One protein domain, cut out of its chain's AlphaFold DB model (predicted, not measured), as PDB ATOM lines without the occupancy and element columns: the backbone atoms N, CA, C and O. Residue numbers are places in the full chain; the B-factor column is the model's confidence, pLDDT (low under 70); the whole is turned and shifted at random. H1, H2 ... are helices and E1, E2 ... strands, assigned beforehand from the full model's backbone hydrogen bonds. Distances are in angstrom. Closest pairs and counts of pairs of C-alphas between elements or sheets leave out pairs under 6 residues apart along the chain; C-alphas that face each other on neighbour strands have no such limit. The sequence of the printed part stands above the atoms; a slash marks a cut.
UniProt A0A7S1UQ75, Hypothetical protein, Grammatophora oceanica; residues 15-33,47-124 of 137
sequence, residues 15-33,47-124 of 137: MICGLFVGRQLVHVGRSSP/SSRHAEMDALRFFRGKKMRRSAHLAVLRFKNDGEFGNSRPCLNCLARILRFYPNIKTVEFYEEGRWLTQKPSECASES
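What this domain is: This is residues 15 to 33 and 47 to 124 of the 137 residues of the protein "Hypothetical protein" of Grammatophora oceanica (UniProt A0A7S1UQ75). A strongly twisted sheet of five strands is covered over one face by helices, and its other face is bare. H1 packs over E2 and E1 at one edge, H3 lies over E5 at the other edge, and H2 packs on H3, comes near H1 and only grazes the sheet. The printed part has 97 residues, with three named helices and five named strands that follow along the chain as E1, E2, H1, E3, H2, E4, E5, H3, and its class is mixed, helices and strands. The mixed sheet runs E2, E1, E3, E4, E5, with E3 and E4 parallel and the other neighbours antiparallel. The whole is compact and rounded, with a radius of gyration of the C-alphas of 12.6 A and spans of 39 by 30 by 26 A.

Where its parts are: E1, residues 15 to 21, begins at C-alpha 15 (44.475, 19.660, -22.401) and is 20.1 A long. E2 is residues 24 to 30, 18.0 A. H1 is residues 51 to 59, 14.3 A. E3, residues 68 to 75, measures 23.1 A from C-alpha 68 at (52.431, 30.206, -36.584). H2 is residues 88 to 97, 14.1 A. E4 is residues 101 to 108, 20.0 A, and E5 is residues 111 to 115, 12.7 A. H3, residues 117 to 124, is 10.6 A long and ends at C-alpha 124 (37.377, 36.104, -22.600).

How they stand to each other: E1 and E2 form a hairpin, with N 19 and O 27 at 2.8 A. E1 is antiparallel to E3, with N 18 and O 71 at 2.8 A. E3, H2 and E4 make a strand-helix-strand unit, two parallel neighbour strands with a helix between, with a right-handed crossover; N 72 and O 105 are 2.8 A apart. E4 and E5 form a hairpin, with N 106 and O 113 at 3.0 A. H1 and H3 lie on the same face of the sheet, giving two layers, helices on one face of a sheet. H1 has a height over the sheet of 6.7 A; its closest C-alphas to E2 are Ala 55 and Gly 29, 4.0 A. H3 lies over E5 at a height of 9.1 A and runs along the strands, at 27 degrees to E5 on the local plane. H2 and H3 touch, closest at the C-alphas of Leu 91 and Pro 117, 6.0 A, at a shallow tilt of 20 degrees, opposite ways. H1 and H2 are close but not clearly touching, closest at the C-alphas of Glu 52 and Cys 90, 6.7 A; H1 and H3 are apart. In H2 and H3 every O i to N i+4 pair is within hydrogen-bond range; H1 has 2 of 5, and 5 of 6 O i to N i+3 pairs.

The domain as a whole: The C-alphas farthest apart, of Lys 63 and Asp 78, are 39.7 A apart. Residues 34 to 46 are not printed, and C-alphas 33 and 47 are 7.6 A apart across this cut. The link from E3 to H2, residues 76 to 87, is long, and its residues 81 to 82 pair antiparallel with residues 74 to 75 of E3. The mean pLDDT of the printed part is 91.0; residues 33 and 47 to 48 are under 70.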
ATOM      1  N   MET A  15      44.322  18.555 -21.468       88.75
ATOM      2  CA  MET A  15      44.475  19.660 -22.401       88.75
ATOM      3  C   MET A  15      45.724  19.416 -23.227       88.75
ATOM      4  O   MET A  15      46.807  19.161 -22.685       88.75
ATOM      5  N   ILE A  16      45.569  19.546 -24.534       92.56
ATOM      6  CA  ILE A  16      46.639  19.442 -25.512       92.56
ATOM      7  C   ILE A  16      46.647  20.729 -26.326       92.56
ATOM      8  O   ILE A  16      45.602  21.300 -26.621       92.56
ATOM      9  N   CYS A  17      47.831  21.204 -26.683       94.75
ATOM     10  CA  CYS A  17      47.978  22.330 -27.585       94.75
ATOM     11  C   CYS A  17      48.962  21.975 -28.697       94.75
ATOM     12  O   CYS A  17      50.140  21.742 -28.438       94.75
ATOM     13  N   GLY A  18      48.482  21.929 -29.935       94.94
ATOM     14  CA  GLY A  18      49.319  21.789 -31.118       94.94
ATOM     15  C   GLY A  18      49.853  23.146 -31.562       94.94
ATOM     16  O   GLY A  18      49.092  24.100 -31.709       94.94
ATOM     17  N   LEU A  19      51.159  23.230 -31.801       95.50
ATOM     18  CA  LEU A  19      51.800  24.373 -32.439       95.50
ATOM     19  C   LEU A  19      52.119  24.034 -33.892       95.50
ATOM     20  O   LEU A  19      52.909  23.129 -34.170       95.50
ATOM     21  N   PHE A  20      51.571  24.826 -34.804       95.94
ATOM     22  CA  PHE A  20      51.752  24.688 -36.239       95.94
ATOM     23  C   PHE A  20      52.555  25.854 -36.808       95.94
ATOM     24  O   PHE A  20      52.385  27.008 -36.414       95.94
ATOM     25  N   VAL A  21      53.419  25.560 -37.777       93.06
ATOM     26  CA  VAL A  21      54.128  26.561 -38.584       93.06
ATOM     27  C   VAL A  21      53.866  26.244 -40.050       93.06
ATOM     28  O   VAL A  21      54.285  25.206 -40.561       93.06
ATOM     29  N   GLY A  22      53.144  27.130 -40.739       89.56
ATOM     30  CA  GLY A  22      52.528  26.766 -42.015       89.56
ATOM     31  C   GLY A  22      51.527  25.623 -41.811       89.56
ATOM     32  O   GLY A  22      50.623  25.749 -40.995       89.56
ATOM     33  N   ARG A  23      51.706  24.505 -42.525       90.31
ATOM     34  CA  ARG A  23      50.857  23.301 -42.414       90.31
ATOM     35  C   ARG A  23      51.469  22.187 -41.556       90.31
ATOM     36  O   ARG A  23      50.918  21.097 -41.486       90.31
ATOM     37  N   GLN A  24      52.621  22.434 -40.938       94.44
ATOM     38  CA  GLN A  24      53.353  21.413 -40.198       94.44
ATOM     39  C   GLN A  24      53.130  21.567 -38.695       94.44
ATOM     40  O   GLN A  24      53.390  22.639 -38.144       94.44
ATOM     41  N   LEU A  25      52.716  20.483 -38.035       95.62
ATOM     42  CA  LEU A  25      52.742  20.370 -36.579       95.62
ATOM     43  C   LEU A  25      54.202  20.257 -36.121       95.62
ATOM     44  O   LEU A  25      54.885  19.288 -36.449       95.62
ATOM     45  N   VAL A  26      54.693  21.258 -35.392       94.88
ATOM     46  CA  VAL A  26      56.100  21.322 -34.955       94.88
ATOM     47  C   VAL A  26      56.284  20.990 -33.480       94.88
ATOM     48  O   VAL A  26      57.382  20.615 -33.070       94.88
ATOM     49  N   HIS A  27      55.236  21.140 -32.668       95.44
ATOM     50  CA  HIS A  27      55.276  20.775 -31.257       95.44
ATOM     51  C   HIS A  27      53.877  20.532 -30.692       95.44
ATOM     52  O   HIS A  27      52.905  21.114 -31.166       95.44
ATOM     53  N   VAL A  28      53.797  19.706 -29.651       94.88
ATOM     54  CA  VAL A  28      52.571  19.433 -28.903       94.88
ATOM     55  C   VAL A  28      52.853  19.699 -27.431       94.88
ATOM     56  O   VAL A  28      53.698  19.038 -26.831       94.88
ATOM     57  N   GLY A  29      52.158  20.678 -26.865       92.69
ATOM     58  CA  GLY A  29      52.162  20.955 -25.441       92.69
ATOM     59  C   GLY A  29      51.053  20.202 -24.716       92.69
ATOM     60  O   GLY A  29      49.968  20.008 -25.265       92.69
ATOM     61  N   ARG A  30      51.297  19.811 -23.465       91.38
ATOM     62  CA  ARG A  30      50.310  19.137 -22.611       91.38
ATOM     63  C   ARG A  30      50.141  19.878 -21.290       91.38
ATOM     64  O   ARG A  30      51.119  20.372 -20.721       91.38
ATOM     65  N   SER A  31      48.915  19.938 -20.772       87.56
ATOM     66  CA  SER A  31      48.713  20.430 -19.410       87.56
ATOM     67  C   SER A  31      49.355  19.490 -18.392       87.56
ATOM     68  O   SER A  31      49.378  18.269 -18.553       87.56
ATOM     69  N   SER A  32      49.890  20.068 -17.320       79.88
ATOM     70  CA  SER A  32      50.345  19.311 -16.158       79.88
ATOM     71  C   SER A  32      49.948  20.049 -14.883       79.88
ATOM     72  O   SER A  32      50.260  21.238 -14.757       79.88
ATOM     73  N   PRO A  33      49.308  19.369 -13.915       65.69
ATOM     74  CA  PRO A  33      49.086  19.940 -12.591       65.69
ATOM     75  C   PRO A  33      50.399  20.130 -11.817       65.69
ATOM     76  O   PRO A  33      50.454  20.958 -10.918       65.69
ATOM     77  N   SER A  47      51.663  26.474  -9.583       59.44
ATOM     78  CA  SER A  47      51.106  27.032 -10.816       59.44
ATOM     79  C   SER A  47      50.968  25.902 -11.835       59.44
ATOM     80  O   SER A  47      51.953  25.394 -12.369       59.44
ATOM     81  N   SER A  48      49.733  25.457 -12.079       66.88
ATOM     82  CA  SER A  48      49.452  24.468 -13.119       66.88
ATOM     83  C   SER A  48      50.054  24.925 -14.444       66.88
ATOM     84  O   SER A  48      49.887  26.078 -14.859       66.88
ATOM     85  N   ARG A  49      50.747  24.026 -15.137       81.25
ATOM     86  CA  ARG A  49      51.311  24.328 -16.443       81.25
ATOM     87  C   ARG A  49      50.247  24.122 -17.512       81.25
ATOM     88  O   ARG A  49      49.766  23.010 -17.704       81.25
ATOM     89  N   HIS A  50      49.906  25.200 -18.203       90.06
ATOM     90  CA  HIS A  50      48.952  25.190 -19.308       90.06
ATOM     91  C   HIS A  50      49.580  24.581 -20.568       90.06
ATOM     92  O   HIS A  50      50.781  24.758 -20.806       90.06
ATOM     93  N   ALA A  51      48.776  23.876 -21.367       92.06
ATOM     94  CA  ALA A  51      49.234  23.183 -22.571       92.06
ATOM     95  C   ALA A  51      49.813  24.169 -23.598       92.06
ATOM     96  O   ALA A  51      50.847  23.912 -24.206       92.06
ATOM     97  N   GLU A  52      49.210  25.348 -23.708       93.62
ATOM     98  CA  GLU A  52      49.640  26.456 -24.558       93.62
ATOM     99  C   GLU A  52      51.056  26.904 -24.179       93.62
ATOM    100  O   GLU A  52      51.934  27.037 -25.025       93.62
ATOM    101  N   MET A  53      51.325  27.063 -22.880       92.25
ATOM    102  CA  MET A  53      52.655  27.448 -22.389       92.25
ATOM    103  C   MET A  53      53.704  26.355 -22.609       92.25
ATOM    104  O   MET A  53      54.905  26.638 -22.583       92.25
ATOM    105  N   ASP A  54      53.279  25.106 -22.777       91.75
ATOM    106  CA  ASP A  54      54.152  24.018 -23.193       91.75
ATOM    107  C   ASP A  54      54.442  24.050 -24.685       91.75
ATOM    108  O   ASP A  54      55.615  24.106 -25.053       91.75
ATOM    109  N   ALA A  55      53.412  24.212 -25.510       93.19
ATOM    110  CA  ALA A  55      53.540  24.358 -26.953       93.19
ATOM    111  C   ALA A  55      54.512  25.498 -27.337       93.19
ATOM    112  O   ALA A  55      55.390  25.344 -28.188       93.19
ATOM    113  N   LEU A  56      54.438  26.633 -26.633       92.44
ATOM    114  CA  LEU A  56      55.293  27.796 -26.888       92.44
ATOM    115  C   LEU A  56      56.769  27.594 -26.525       92.44
ATOM    116  O   LEU A  56      57.616  28.345 -27.016       92.44
ATOM    117  N   ARG A  57      57.130  26.585 -25.714       89.81
ATOM    118  CA  ARG A  57      58.547  26.323 -25.400       89.81
ATOM    119  C   ARG A  57      59.361  25.969 -26.638       89.81
ATOM    120  O   ARG A  57      60.565  26.210 -26.630       89.81
ATOM    121  N   PHE A  58      58.723  25.480 -27.702       88.56
ATOM    122  CA  PHE A  58      59.381  25.234 -28.981       88.56
ATOM    123  C   PHE A  58      60.096  26.474 -29.536       88.56
ATOM    124  O   PHE A  58      61.147  26.346 -30.166       88.56
ATOM    125  N   PHE A  59      59.555  27.670 -29.287       89.06
ATOM    126  CA  PHE A  59      60.146  28.930 -29.733       89.06
ATOM    127  C   PHE A  59      61.326  29.395 -28.871       89.06
ATOM    128  O   PHE A  59      62.059  30.297 -29.278       89.06
ATOM    129  N   ARG A  60      61.550  28.801 -27.691       87.00
ATOM    130  CA  ARG A  60      62.616  29.241 -26.787       87.00
ATOM    131  C   ARG A  60      63.980  29.066 -27.456       87.00
ATOM    132  O   ARG A  60      64.353  27.961 -27.832       87.00
ATOM    133  N   GLY A  61      64.720  30.166 -27.582       84.00
ATOM    134  CA  GLY A  61      66.032  30.182 -28.235       84.00
ATOM    135  C   GLY A  61      65.986  30.144 -29.767       84.00
ATOM    136  O   GLY A  61      67.041  30.101 -30.392       84.00
ATOM    137  N   LYS A  62      64.799  30.191 -30.392       85.94
ATOM    138  CA  LYS A  62      64.644  30.198 -31.854       85.94
ATOM    139  C   LYS A  62      64.121  31.550 -32.333       85.94
ATOM    140  O   LYS A  62      63.055  31.994 -31.919       85.94
ATOM    141  N   LYS A  63      64.829  32.188 -33.270       81.38
ATOM    142  CA  LYS A  63      64.319  33.370 -33.987       81.38
ATOM    143  C   LYS A  63      63.378  32.918 -35.105       81.38
ATOM    144  O   LYS A  63      63.799  32.730 -36.242       81.38
ATOM    145  N   MET A  64      62.104  32.714 -34.782       79.75
ATOM    146  CA  MET A  64      61.102  32.307 -35.769       79.75
ATOM    147  C   MET A  64      60.474  33.520 -36.455       79.75
ATOM    148  O   MET A  64      59.770  34.303 -35.828       79.75
ATOM    149  N   ARG A  65      60.719  33.654 -37.765       83.94
ATOM    150  CA  ARG A  65      60.099  34.689 -38.615       83.94
ATOM    151  C   ARG A  65      58.792  34.238 -39.271       83.94
ATOM    152  O   ARG A  65      58.038  35.072 -39.757       83.94
ATOM    153  N   ARG A  66      58.530  32.928 -39.315       91.12
ATOM    154  CA  ARG A  66      57.340  32.370 -39.973       91.12
ATOM    155  C   ARG A  66      56.107  32.516 -39.088       91.12
ATOM    156  O   ARG A  66      56.185  32.326 -37.870       91.12
ATOM    157  N   SER A  67      54.977  32.794 -39.733       94.50
ATOM    158  CA  SER A  67      53.661  32.776 -39.101       94.50
ATOM    159  C   SER A  67      53.357  31.395 -38.528       94.50
ATOM    160  O   SER A  67      53.629  30.369 -39.161       94.50
ATOM    161  N   ALA A  68      52.798  31.395 -37.328       96.00
ATOM    162  CA  ALA A  68      52.431  30.206 -36.584       96.00
ATOM    163  C   ALA A  68      50.957  30.246 -36.178       96.00
ATOM    164  O   ALA A  68      50.326  31.306 -36.139       96.00
ATOM    165  N   HIS A  69      50.441  29.070 -35.861       96.19
ATOM    166  CA  HIS A  69      49.067  28.821 -35.467       96.19
ATOM    167  C   HIS A  69      49.053  27.885 -34.251       96.19
ATOM    168  O   HIS A  69      49.901  26.997 -34.148       96.19
ATOM    169  N   LEU A  70      48.122  28.099 -33.322       96.94
ATOM    170  CA  LEU A  70      47.899  27.214 -32.181       96.94
ATOM    171  C   LEU A  70      46.530  26.554 -32.298       96.94
ATOM    172  O   LEU A  70      45.548  27.270 -32.437       96.94
ATOM    173  N   ALA A  71      46.457  25.239 -32.130       97.19
ATOM    174  CA  ALA A  71      45.201  24.531 -31.904       97.19
ATOM    175  C   ALA A  71      45.164  24.056 -30.451       97.19
ATOM    176  O   ALA A  71      46.098  23.391 -29.996       97.19
ATOM    177  N   VAL A  72      44.126  24.412 -29.700       95.62
ATOM    178  CA  VAL A  72      43.955  24.034 -28.294       95.62
ATOM    179  C   VAL A  72      42.788  23.068 -28.190       95.62
ATOM    180  O   VAL A  72      41.687  23.356 -28.642       95.62
ATOM    181  N   LEU A  73      43.046  21.907 -27.599       93.75
ATOM    182  CA  LEU A  73      42.096  20.814 -27.480       93.75
ATOM    183  C   LEU A  73      41.932  20.442 -26.011       93.75
ATOM    184  O   LEU A  73      42.915  20.305 -25.277       93.75
ATOM    185  N   ARG A  74      40.683  20.231 -25.599       90.62
ATOM    186  CA  ARG A  74      40.331  19.604 -24.327       90.62
ATOM    187  C   ARG A  74      39.564  18.333 -24.629       90.62
ATOM    188  O   ARG A  74      38.564  18.400 -25.335       90.62
ATOM    189  N   PHE A  75      39.983  17.227 -24.035       88.62
ATOM    190  CA  PHE A  75      39.201  15.997 -24.042       88.62
ATOM    191  C   PHE A  75      38.508  15.830 -22.692       88.62
ATOM    192  O   PHE A  75      39.123  16.048 -21.642       88.62
ATOM    193  N   LYS A  76      37.220  15.491 -22.730       87.44
ATOM    194  CA  LYS A  76      36.464  14.989 -21.582       87.44
ATOM    195  C   LYS A  76      36.803  13.508 -21.345       87.44
ATOM    196  O   LYS A  76      37.497  12.876 -22.139       87.44
ATOM    197  N   ASN A  77      36.305  12.942 -20.246       82.56
ATOM    198  CA  ASN A  77      36.524  11.529 -19.900       82.56
ATOM    199  C   ASN A  77      35.927  10.539 -20.909       82.56
ATOM    200  O   ASN A  77      36.433   9.430 -21.038       82.56
ATOM    201  N   ASP A  78      34.852  10.931 -21.581       87.88
ATOM    202  CA  ASP A  78      34.161  10.157 -22.617       87.88
ATOM    203  C   ASP A  78      34.838  10.271 -23.997       87.88
ATOM    204  O   ASP A  78      34.399   9.642 -24.955       87.88
ATOM    205  N   GLY A  79      35.925  11.044 -24.101       85.75
ATOM    206  CA  GLY A  79      36.625  11.307 -25.355       85.75
ATOM    207  C   GLY A  79      36.020  12.439 -26.184       85.75
ATOM    208  O   GLY A  79      36.609  12.808 -27.201       85.75
ATOM    209  N   GLU A  80      34.905  13.039 -25.757       89.88
ATOM    210  CA  GLU A  80      34.339  14.203 -26.433       89.88
ATOM    211  C   GLU A  80      35.200  15.455 -26.248       89.88
ATOM    212  O   GLU A  80      35.969  15.603 -25.288       89.88
ATOM    213  N   PHE A  81      35.016  16.418 -27.151       89.81
ATOM    214  CA  PHE A  81      35.628  17.730 -27.018       89.81
ATOM    215  C   PHE A  81      34.963  18.543 -25.901       89.81
ATOM    216  O   PHE A  81      33.742  18.696 -25.830       89.81
ATOM    217  N   GLY A  82      35.794  19.092 -25.019       89.94
ATOM    218  CA  GLY A  82      35.397  20.076 -24.018       89.94
ATOM    219  C   GLY A  82      35.782  21.497 -24.427       89.94
ATOM    220  O   GLY A  82      36.616  21.706 -25.312       89.94
ATOM    221  N   ASN A  83      35.230  22.487 -23.721       90.94
ATOM    222  CA  ASN A  83      35.615  23.887 -23.905       90.94
ATOM    223  C   ASN A  83      37.125  24.061 -23.683       90.94
ATOM    224  O   ASN A  83      37.684  23.689 -22.643       90.94
ATOM    225  N   SER A  84      37.796  24.618 -24.682       93.50
ATOM    226  CA  SER A  84      39.258  24.672 -24.770       93.50
ATOM    227  C   SER A  84      39.788  26.066 -25.088       93.50
ATOM    228  O   SER A  84      40.980  26.211 -25.354       93.50
ATOM    229  N   ARG A  85      38.934  27.097 -24.989       94.19
ATOM    230  CA  ARG A  85      39.353  28.496 -25.103       94.19
ATOM    231  C   ARG A  85      40.557  28.760 -24.176       94.19
ATOM    232  O   ARG A  85      40.482  28.459 -22.978       94.19
ATOM    233  N   PRO A  86      41.673  29.297 -24.704       93.19
ATOM    234  CA  PRO A  86      42.837  29.616 -23.889       93.19
ATOM    235  C   PRO A  86      42.497  30.658 -22.826       93.19
ATOM    236  O   PRO A  86      41.756  31.606 -23.076       93.19
ATOM    237  N   CYS A  87      43.097  30.543 -21.642       91.50
ATOM    238  CA  CYS A  87      42.868  31.546 -20.604       91.50
ATOM    239  C   CYS A  87      43.557  32.885 -20.930       91.50
ATOM    240  O   CYS A  87      44.567  32.934 -21.645       91.50
ATOM    241  N   LEU A  88      43.086  33.969 -20.303       91.56
ATOM    242  CA  LEU A  88      43.646  35.319 -20.462       91.56
ATOM    243  C   LEU A  88      45.162  35.382 -20.228       91.56
ATOM    244  O   LEU A  88      45.870  36.061 -20.968       91.56
ATOM    245  N   ASN A  89      45.686  34.635 -19.252       90.81
ATOM    246  CA  ASN A  89      47.125  34.600 -18.975       90.81
ATOM    247  C   ASN A  89      47.932  33.986 -20.131       90.81
ATOM    248  O   ASN A  89      49.043  34.441 -20.419       90.81
ATOM    249  N   CYS A  90      47.386  32.967 -20.801       92.88
ATOM    250  CA  CYS A  90      48.027  32.367 -21.968       92.88
ATOM    251  C   CYS A  90      47.992  33.325 -23.159       92.88
ATOM    252  O   CYS A  90      49.031  33.567 -23.773       92.88
ATOM    253  N   LEU A  91      46.834  33.939 -23.420       95.12
ATOM    254  CA  LEU A  91      46.653  34.912 -24.500       95.12
ATOM    255  C   LEU A  91      47.540  36.146 -24.320       95.12
ATOM    256  O   LEU A  91      48.219  36.553 -25.259       95.12
ATOM    257  N   ALA A  92      47.624  36.693 -23.106       93.56
ATOM    258  CA  ALA A  92      48.488  37.831 -22.802       93.56
ATOM    259  C   ALA A  92      49.967  37.523 -23.088       93.56
ATOM    260  O   ALA A  92      50.687  38.360 -23.634       93.56
ATOM    261  N   ARG A  93      50.429  36.307 -22.769       93.25
ATOM    262  CA  ARG A  93      51.800  35.874 -23.086       93.25
ATOM    263  C   ARG A  93      52.016  35.680 -24.583       93.25
ATOM    264  O   ARG A  93      53.066  36.085 -25.076       93.25
ATOM    265  N   ILE A  94      51.047  35.095 -25.289       94.44
ATOM    266  CA  ILE A  94      51.075  34.957 -26.753       94.44
ATOM    267  C   ILE A  94      51.218  36.336 -27.400       94.44
ATOM    268  O   ILE A  94      52.169  36.569 -28.139       94.44
ATOM    269  N   LEU A  95      50.337  37.271 -27.041       94.88
ATOM    270  CA  LEU A  95      50.324  38.633 -27.572       94.88
ATOM    271  C   LEU A  95      51.627  39.387 -27.288       94.88
ATOM    272  O   LEU A  95      52.150  40.062 -28.170       94.88
ATOM    273  N   ARG A  96      52.168  39.261 -26.071       94.12
ATOM    274  CA  ARG A  96      53.360  40.008 -25.652       94.12
ATOM    275  C   ARG A  96      54.662  39.466 -26.239       94.12
ATOM    276  O   ARG A  96      55.550  40.252 -26.550       94.12
ATOM    277  N   PHE A  97      54.814  38.146 -26.329       93.19
ATOM    278  CA  PHE A  97      56.115  37.521 -26.606       93.19
ATOM    279  C   PHE A  97      56.174  36.738 -27.918       93.19
ATOM    280  O   PHE A  97      57.269  36.435 -28.385       93.19
ATOM    281  N   TYR A  98      55.029  36.419 -28.522       93.31
ATOM    282  CA  TYR A  98      54.948  35.564 -29.707       93.31
ATOM    283  C   TYR A  98      54.084  36.209 -30.807       93.31
ATOM    284  O   TYR A  98      53.093  35.621 -31.244       93.31
ATOM    285  N   PRO A  99      54.458  37.405 -31.312       93.12
ATOM    286  CA  PRO A  99      53.675  38.144 -32.314       93.12
ATOM    287  C   PRO A  99      53.571  37.428 -33.674       93.12
ATOM    288  O   PRO A  99      52.806  37.836 -34.557       93.12
ATOM    289  N   ASN A 100      54.357  36.370 -33.881       94.12
ATOM    290  CA  ASN A 100      54.284  35.511 -35.056       94.12
ATOM    291  C   ASN A 100      53.110  34.516 -35.001       94.12
ATOM    292  O   ASN A 100      52.785  33.936 -36.034       94.12
ATOM    293  N   ILE A 101      52.455  34.335 -33.852       96.00
ATOM    294  CA  ILE A 101      51.234  33.529 -33.736       96.00
ATOM    295  C   ILE A 101      50.059  34.365 -34.227       96.00
ATOM    296  O   ILE A 101      49.722  35.391 -33.638       96.00
ATOM    297  N   LYS A 102      49.469  33.950 -35.349       96.94
ATOM    298  CA  LYS A 102      48.440  34.731 -36.047       96.94
ATOM    299  C   LYS A 102      47.031  34.299 -35.701       96.94
ATOM    300  O   LYS A 102      46.143  35.142 -35.672       96.94
ATOM    301  N   THR A 103      46.845  33.020 -35.409       97.88
ATOM    302  CA  THR A 103      45.535  32.448 -35.119       97.88
ATOM    303  C   THR A 103      45.624  31.428 -33.996       97.88
ATOM    304  O   THR A 103      46.644  30.750 -33.828       97.88
ATOM    305  N   VAL A 104      44.533  31.319 -33.252       97.62
ATOM    306  CA  VAL A 104      44.277  30.276 -32.270       97.62
ATOM    307  C   VAL A 104      42.962  29.604 -32.642       97.62
ATOM    308  O   VAL A 104      41.963  30.286 -32.855       97.62
ATOM    309  N   GLU A 105      42.994  28.285 -32.743       97.69
ATOM    310  CA  GLU A 105      41.832  27.431 -32.931       97.69
ATOM    311  C   GLU A 105      41.505  26.736 -31.610       97.69
ATOM    312  O   GLU A 105      42.400  26.246 -30.915       97.69
ATOM    313  N   PHE A 106      40.232  26.738 -31.233       96.56
ATOM    314  CA  PHE A 106      39.746  26.112 -30.010       96.56
ATOM    315  C   PHE A 106      38.287  25.684 -30.167       96.56
ATOM    316  O   PHE A 106      37.550  26.210 -30.999       96.56
ATOM    317  N   TYR A 107      37.876  24.726 -29.346       95.06
ATOM    318  CA  TYR A 107      36.497  24.265 -29.253       95.06
ATOM    319  C   TYR A 107      35.752  25.015 -28.149       95.06
ATOM    320  O   TYR A 107      36.233  25.088 -27.011       95.06
ATOM    321  N   GLU A 108      34.583  25.553 -28.471       93.50
ATOM    322  CA  GLU A 108      33.699  26.243 -27.536       93.50
ATOM    323  C   GLU A 108      32.245  26.083 -27.988       93.50
ATOM    324  O   GLU A 108      31.949  26.207 -29.175       93.50
ATOM    325  N   GLU A 109      31.343  25.785 -27.047       91.25
ATOM    326  CA  GLU A 109      29.891  25.742 -27.298       91.25
ATOM    327  C   GLU A 109      29.489  24.851 -28.491       91.25
ATOM    328  O   GLU A 109      28.627  25.193 -29.296       91.25
ATOM    329  N   GLY A 110      30.132  23.689 -28.631       92.06
ATOM    330  CA  GLY A 110      29.771  22.720 -29.670       92.06
ATOM    331  C   GLY A 110      30.435  22.942 -31.033       92.06
ATOM    332  O   GLY A 110      30.152  22.195 -31.968       92.06
ATOM    333  N   ARG A 111      31.308  23.947 -31.180       95.38
ATOM    334  CA  ARG A 111      31.936  24.293 -32.466       95.38
ATOM    335  C   ARG A 111      33.416  24.634 -32.344       95.38
ATOM    336  O   ARG A 111      33.897  25.065 -31.299       95.38
ATOM    337  N   TRP A 112      34.124  24.476 -33.460       95.75
ATOM    338  CA  TRP A 112      35.493  24.957 -33.624       95.75
ATOM    339  C   TRP A 112      35.489  26.421 -34.047       95.75
ATOM    340  O   TRP A 112      34.818  26.804 -35.007       95.75
ATOM    341  N   LEU A 113      36.250  27.235 -33.327       96.75
ATOM    342  CA  LEU A 113      36.444  28.648 -33.604       96.75
ATOM    343  C   LEU A 113      37.907  28.889 -33.942       96.75
ATOM    344  O   LEU A 113      38.789  28.395 -33.248       96.75
ATOM    345  N   THR A 114      38.159  29.684 -34.981       97.62
ATOM    346  CA  THR A 114      39.494  30.183 -35.326       97.62
ATOM    347  C   THR A 114      39.486  31.700 -35.224       97.62
ATOM    348  O   THR A 114      38.748  32.367 -35.943       97.62
ATOM    349  N   GLN A 115      40.317  32.248 -34.343       97.12
ATOM    350  CA  GLN A 115      40.365  33.685 -34.060       97.12
ATOM    351  C   GLN A 115      41.804  34.179 -33.942       97.12
ATOM    352  O   GLN A 115      42.733  33.400 -33.707       97.12
ATOM    353  N   LYS A 116      42.021  35.493 -34.051       97.38
ATOM    354  CA  LYS A 116      43.307  36.078 -33.647       97.38
ATOM    355  C   LYS A 116      43.445  36.044 -32.120       97.38
ATOM    356  O   LYS A 116      42.448  36.193 -31.413       97.38
ATOM    357  N   PRO A 117      44.675  35.963 -31.572       96.81
ATOM    358  CA  PRO A 117      44.878  36.009 -30.122       96.81
ATOM    359  C   PRO A 117      44.260  37.242 -29.436       96.81
ATOM    360  O   PRO A 117      43.833  37.152 -28.289       96.81
ATOM    361  N   SER A 118      44.201  38.387 -30.125       95.56
ATOM    362  CA  SER A 118      43.606  39.625 -29.604       95.56
ATOM    363  C   SER A 118      42.084  39.544 -29.478       95.56
ATOM    364  O   SER A 118      41.546  39.981 -28.469       95.56
ATOM    365  N   GLU A 119      41.419  38.955 -30.475       95.44
ATOM    366  CA  GLU A 119      39.959  38.778 -30.525       95.44
ATOM    367  C   GLU A 119      39.514  37.794 -29.430       95.44
ATOM    368  O   GLU A 119      38.657  38.109 -28.601       95.44
ATOM    369  N   CYS A 120      40.222  36.666 -29.316       93.44
ATOM    370  CA  CYS A 120      40.000  35.681 -28.259       93.44
ATOM    371  C   CYS A 120      40.163  36.291 -26.850       93.44
ATOM    372  O   CYS A 120      39.445  35.925 -25.915       93.44
ATOM    373  N   ALA A 121      41.101  37.234 -26.677       90.94
ATOM    374  CA  ALA A 121      41.351  37.887 -25.392       90.94
ATOM    375  C   ALA A 121      40.270  38.909 -25.012       90.94
ATOM    376  O   ALA A 121      39.974  39.047 -23.825       90.94
ATOM    377  N   SER A 122      39.683  39.623 -25.978       86.81
ATOM    378  CA  SER A 122      38.554  40.527 -25.715       86.81
ATOM    379  C   SER A 122      37.302  39.769 -25.284       86.81
ATOM    380  O   SER A 122      36.676  40.154 -24.300       86.81
ATOM    381  N   GLU A 123      36.981  38.658 -25.947       80.88
ATOM    382  CA  GLU A 123      35.788  37.857 -25.637       80.88
ATOM    383  C   GLU A 123      35.902  37.147 -24.282       80.88
ATOM    384  O   GLU A 123      34.946  37.103 -23.513       80.88
ATOM    385  N   SER A 124      37.108  36.703 -23.918       70.94
ATOM    386  CA  SER A 124      37.377  36.104 -22.600       70.94
ATOM    387  C   SER A 124      37.159  37.076 -21.427       70.94
ATOM    388  O   SER A 124      36.933  36.650 -20.294       70.94
TER     389      SER A 124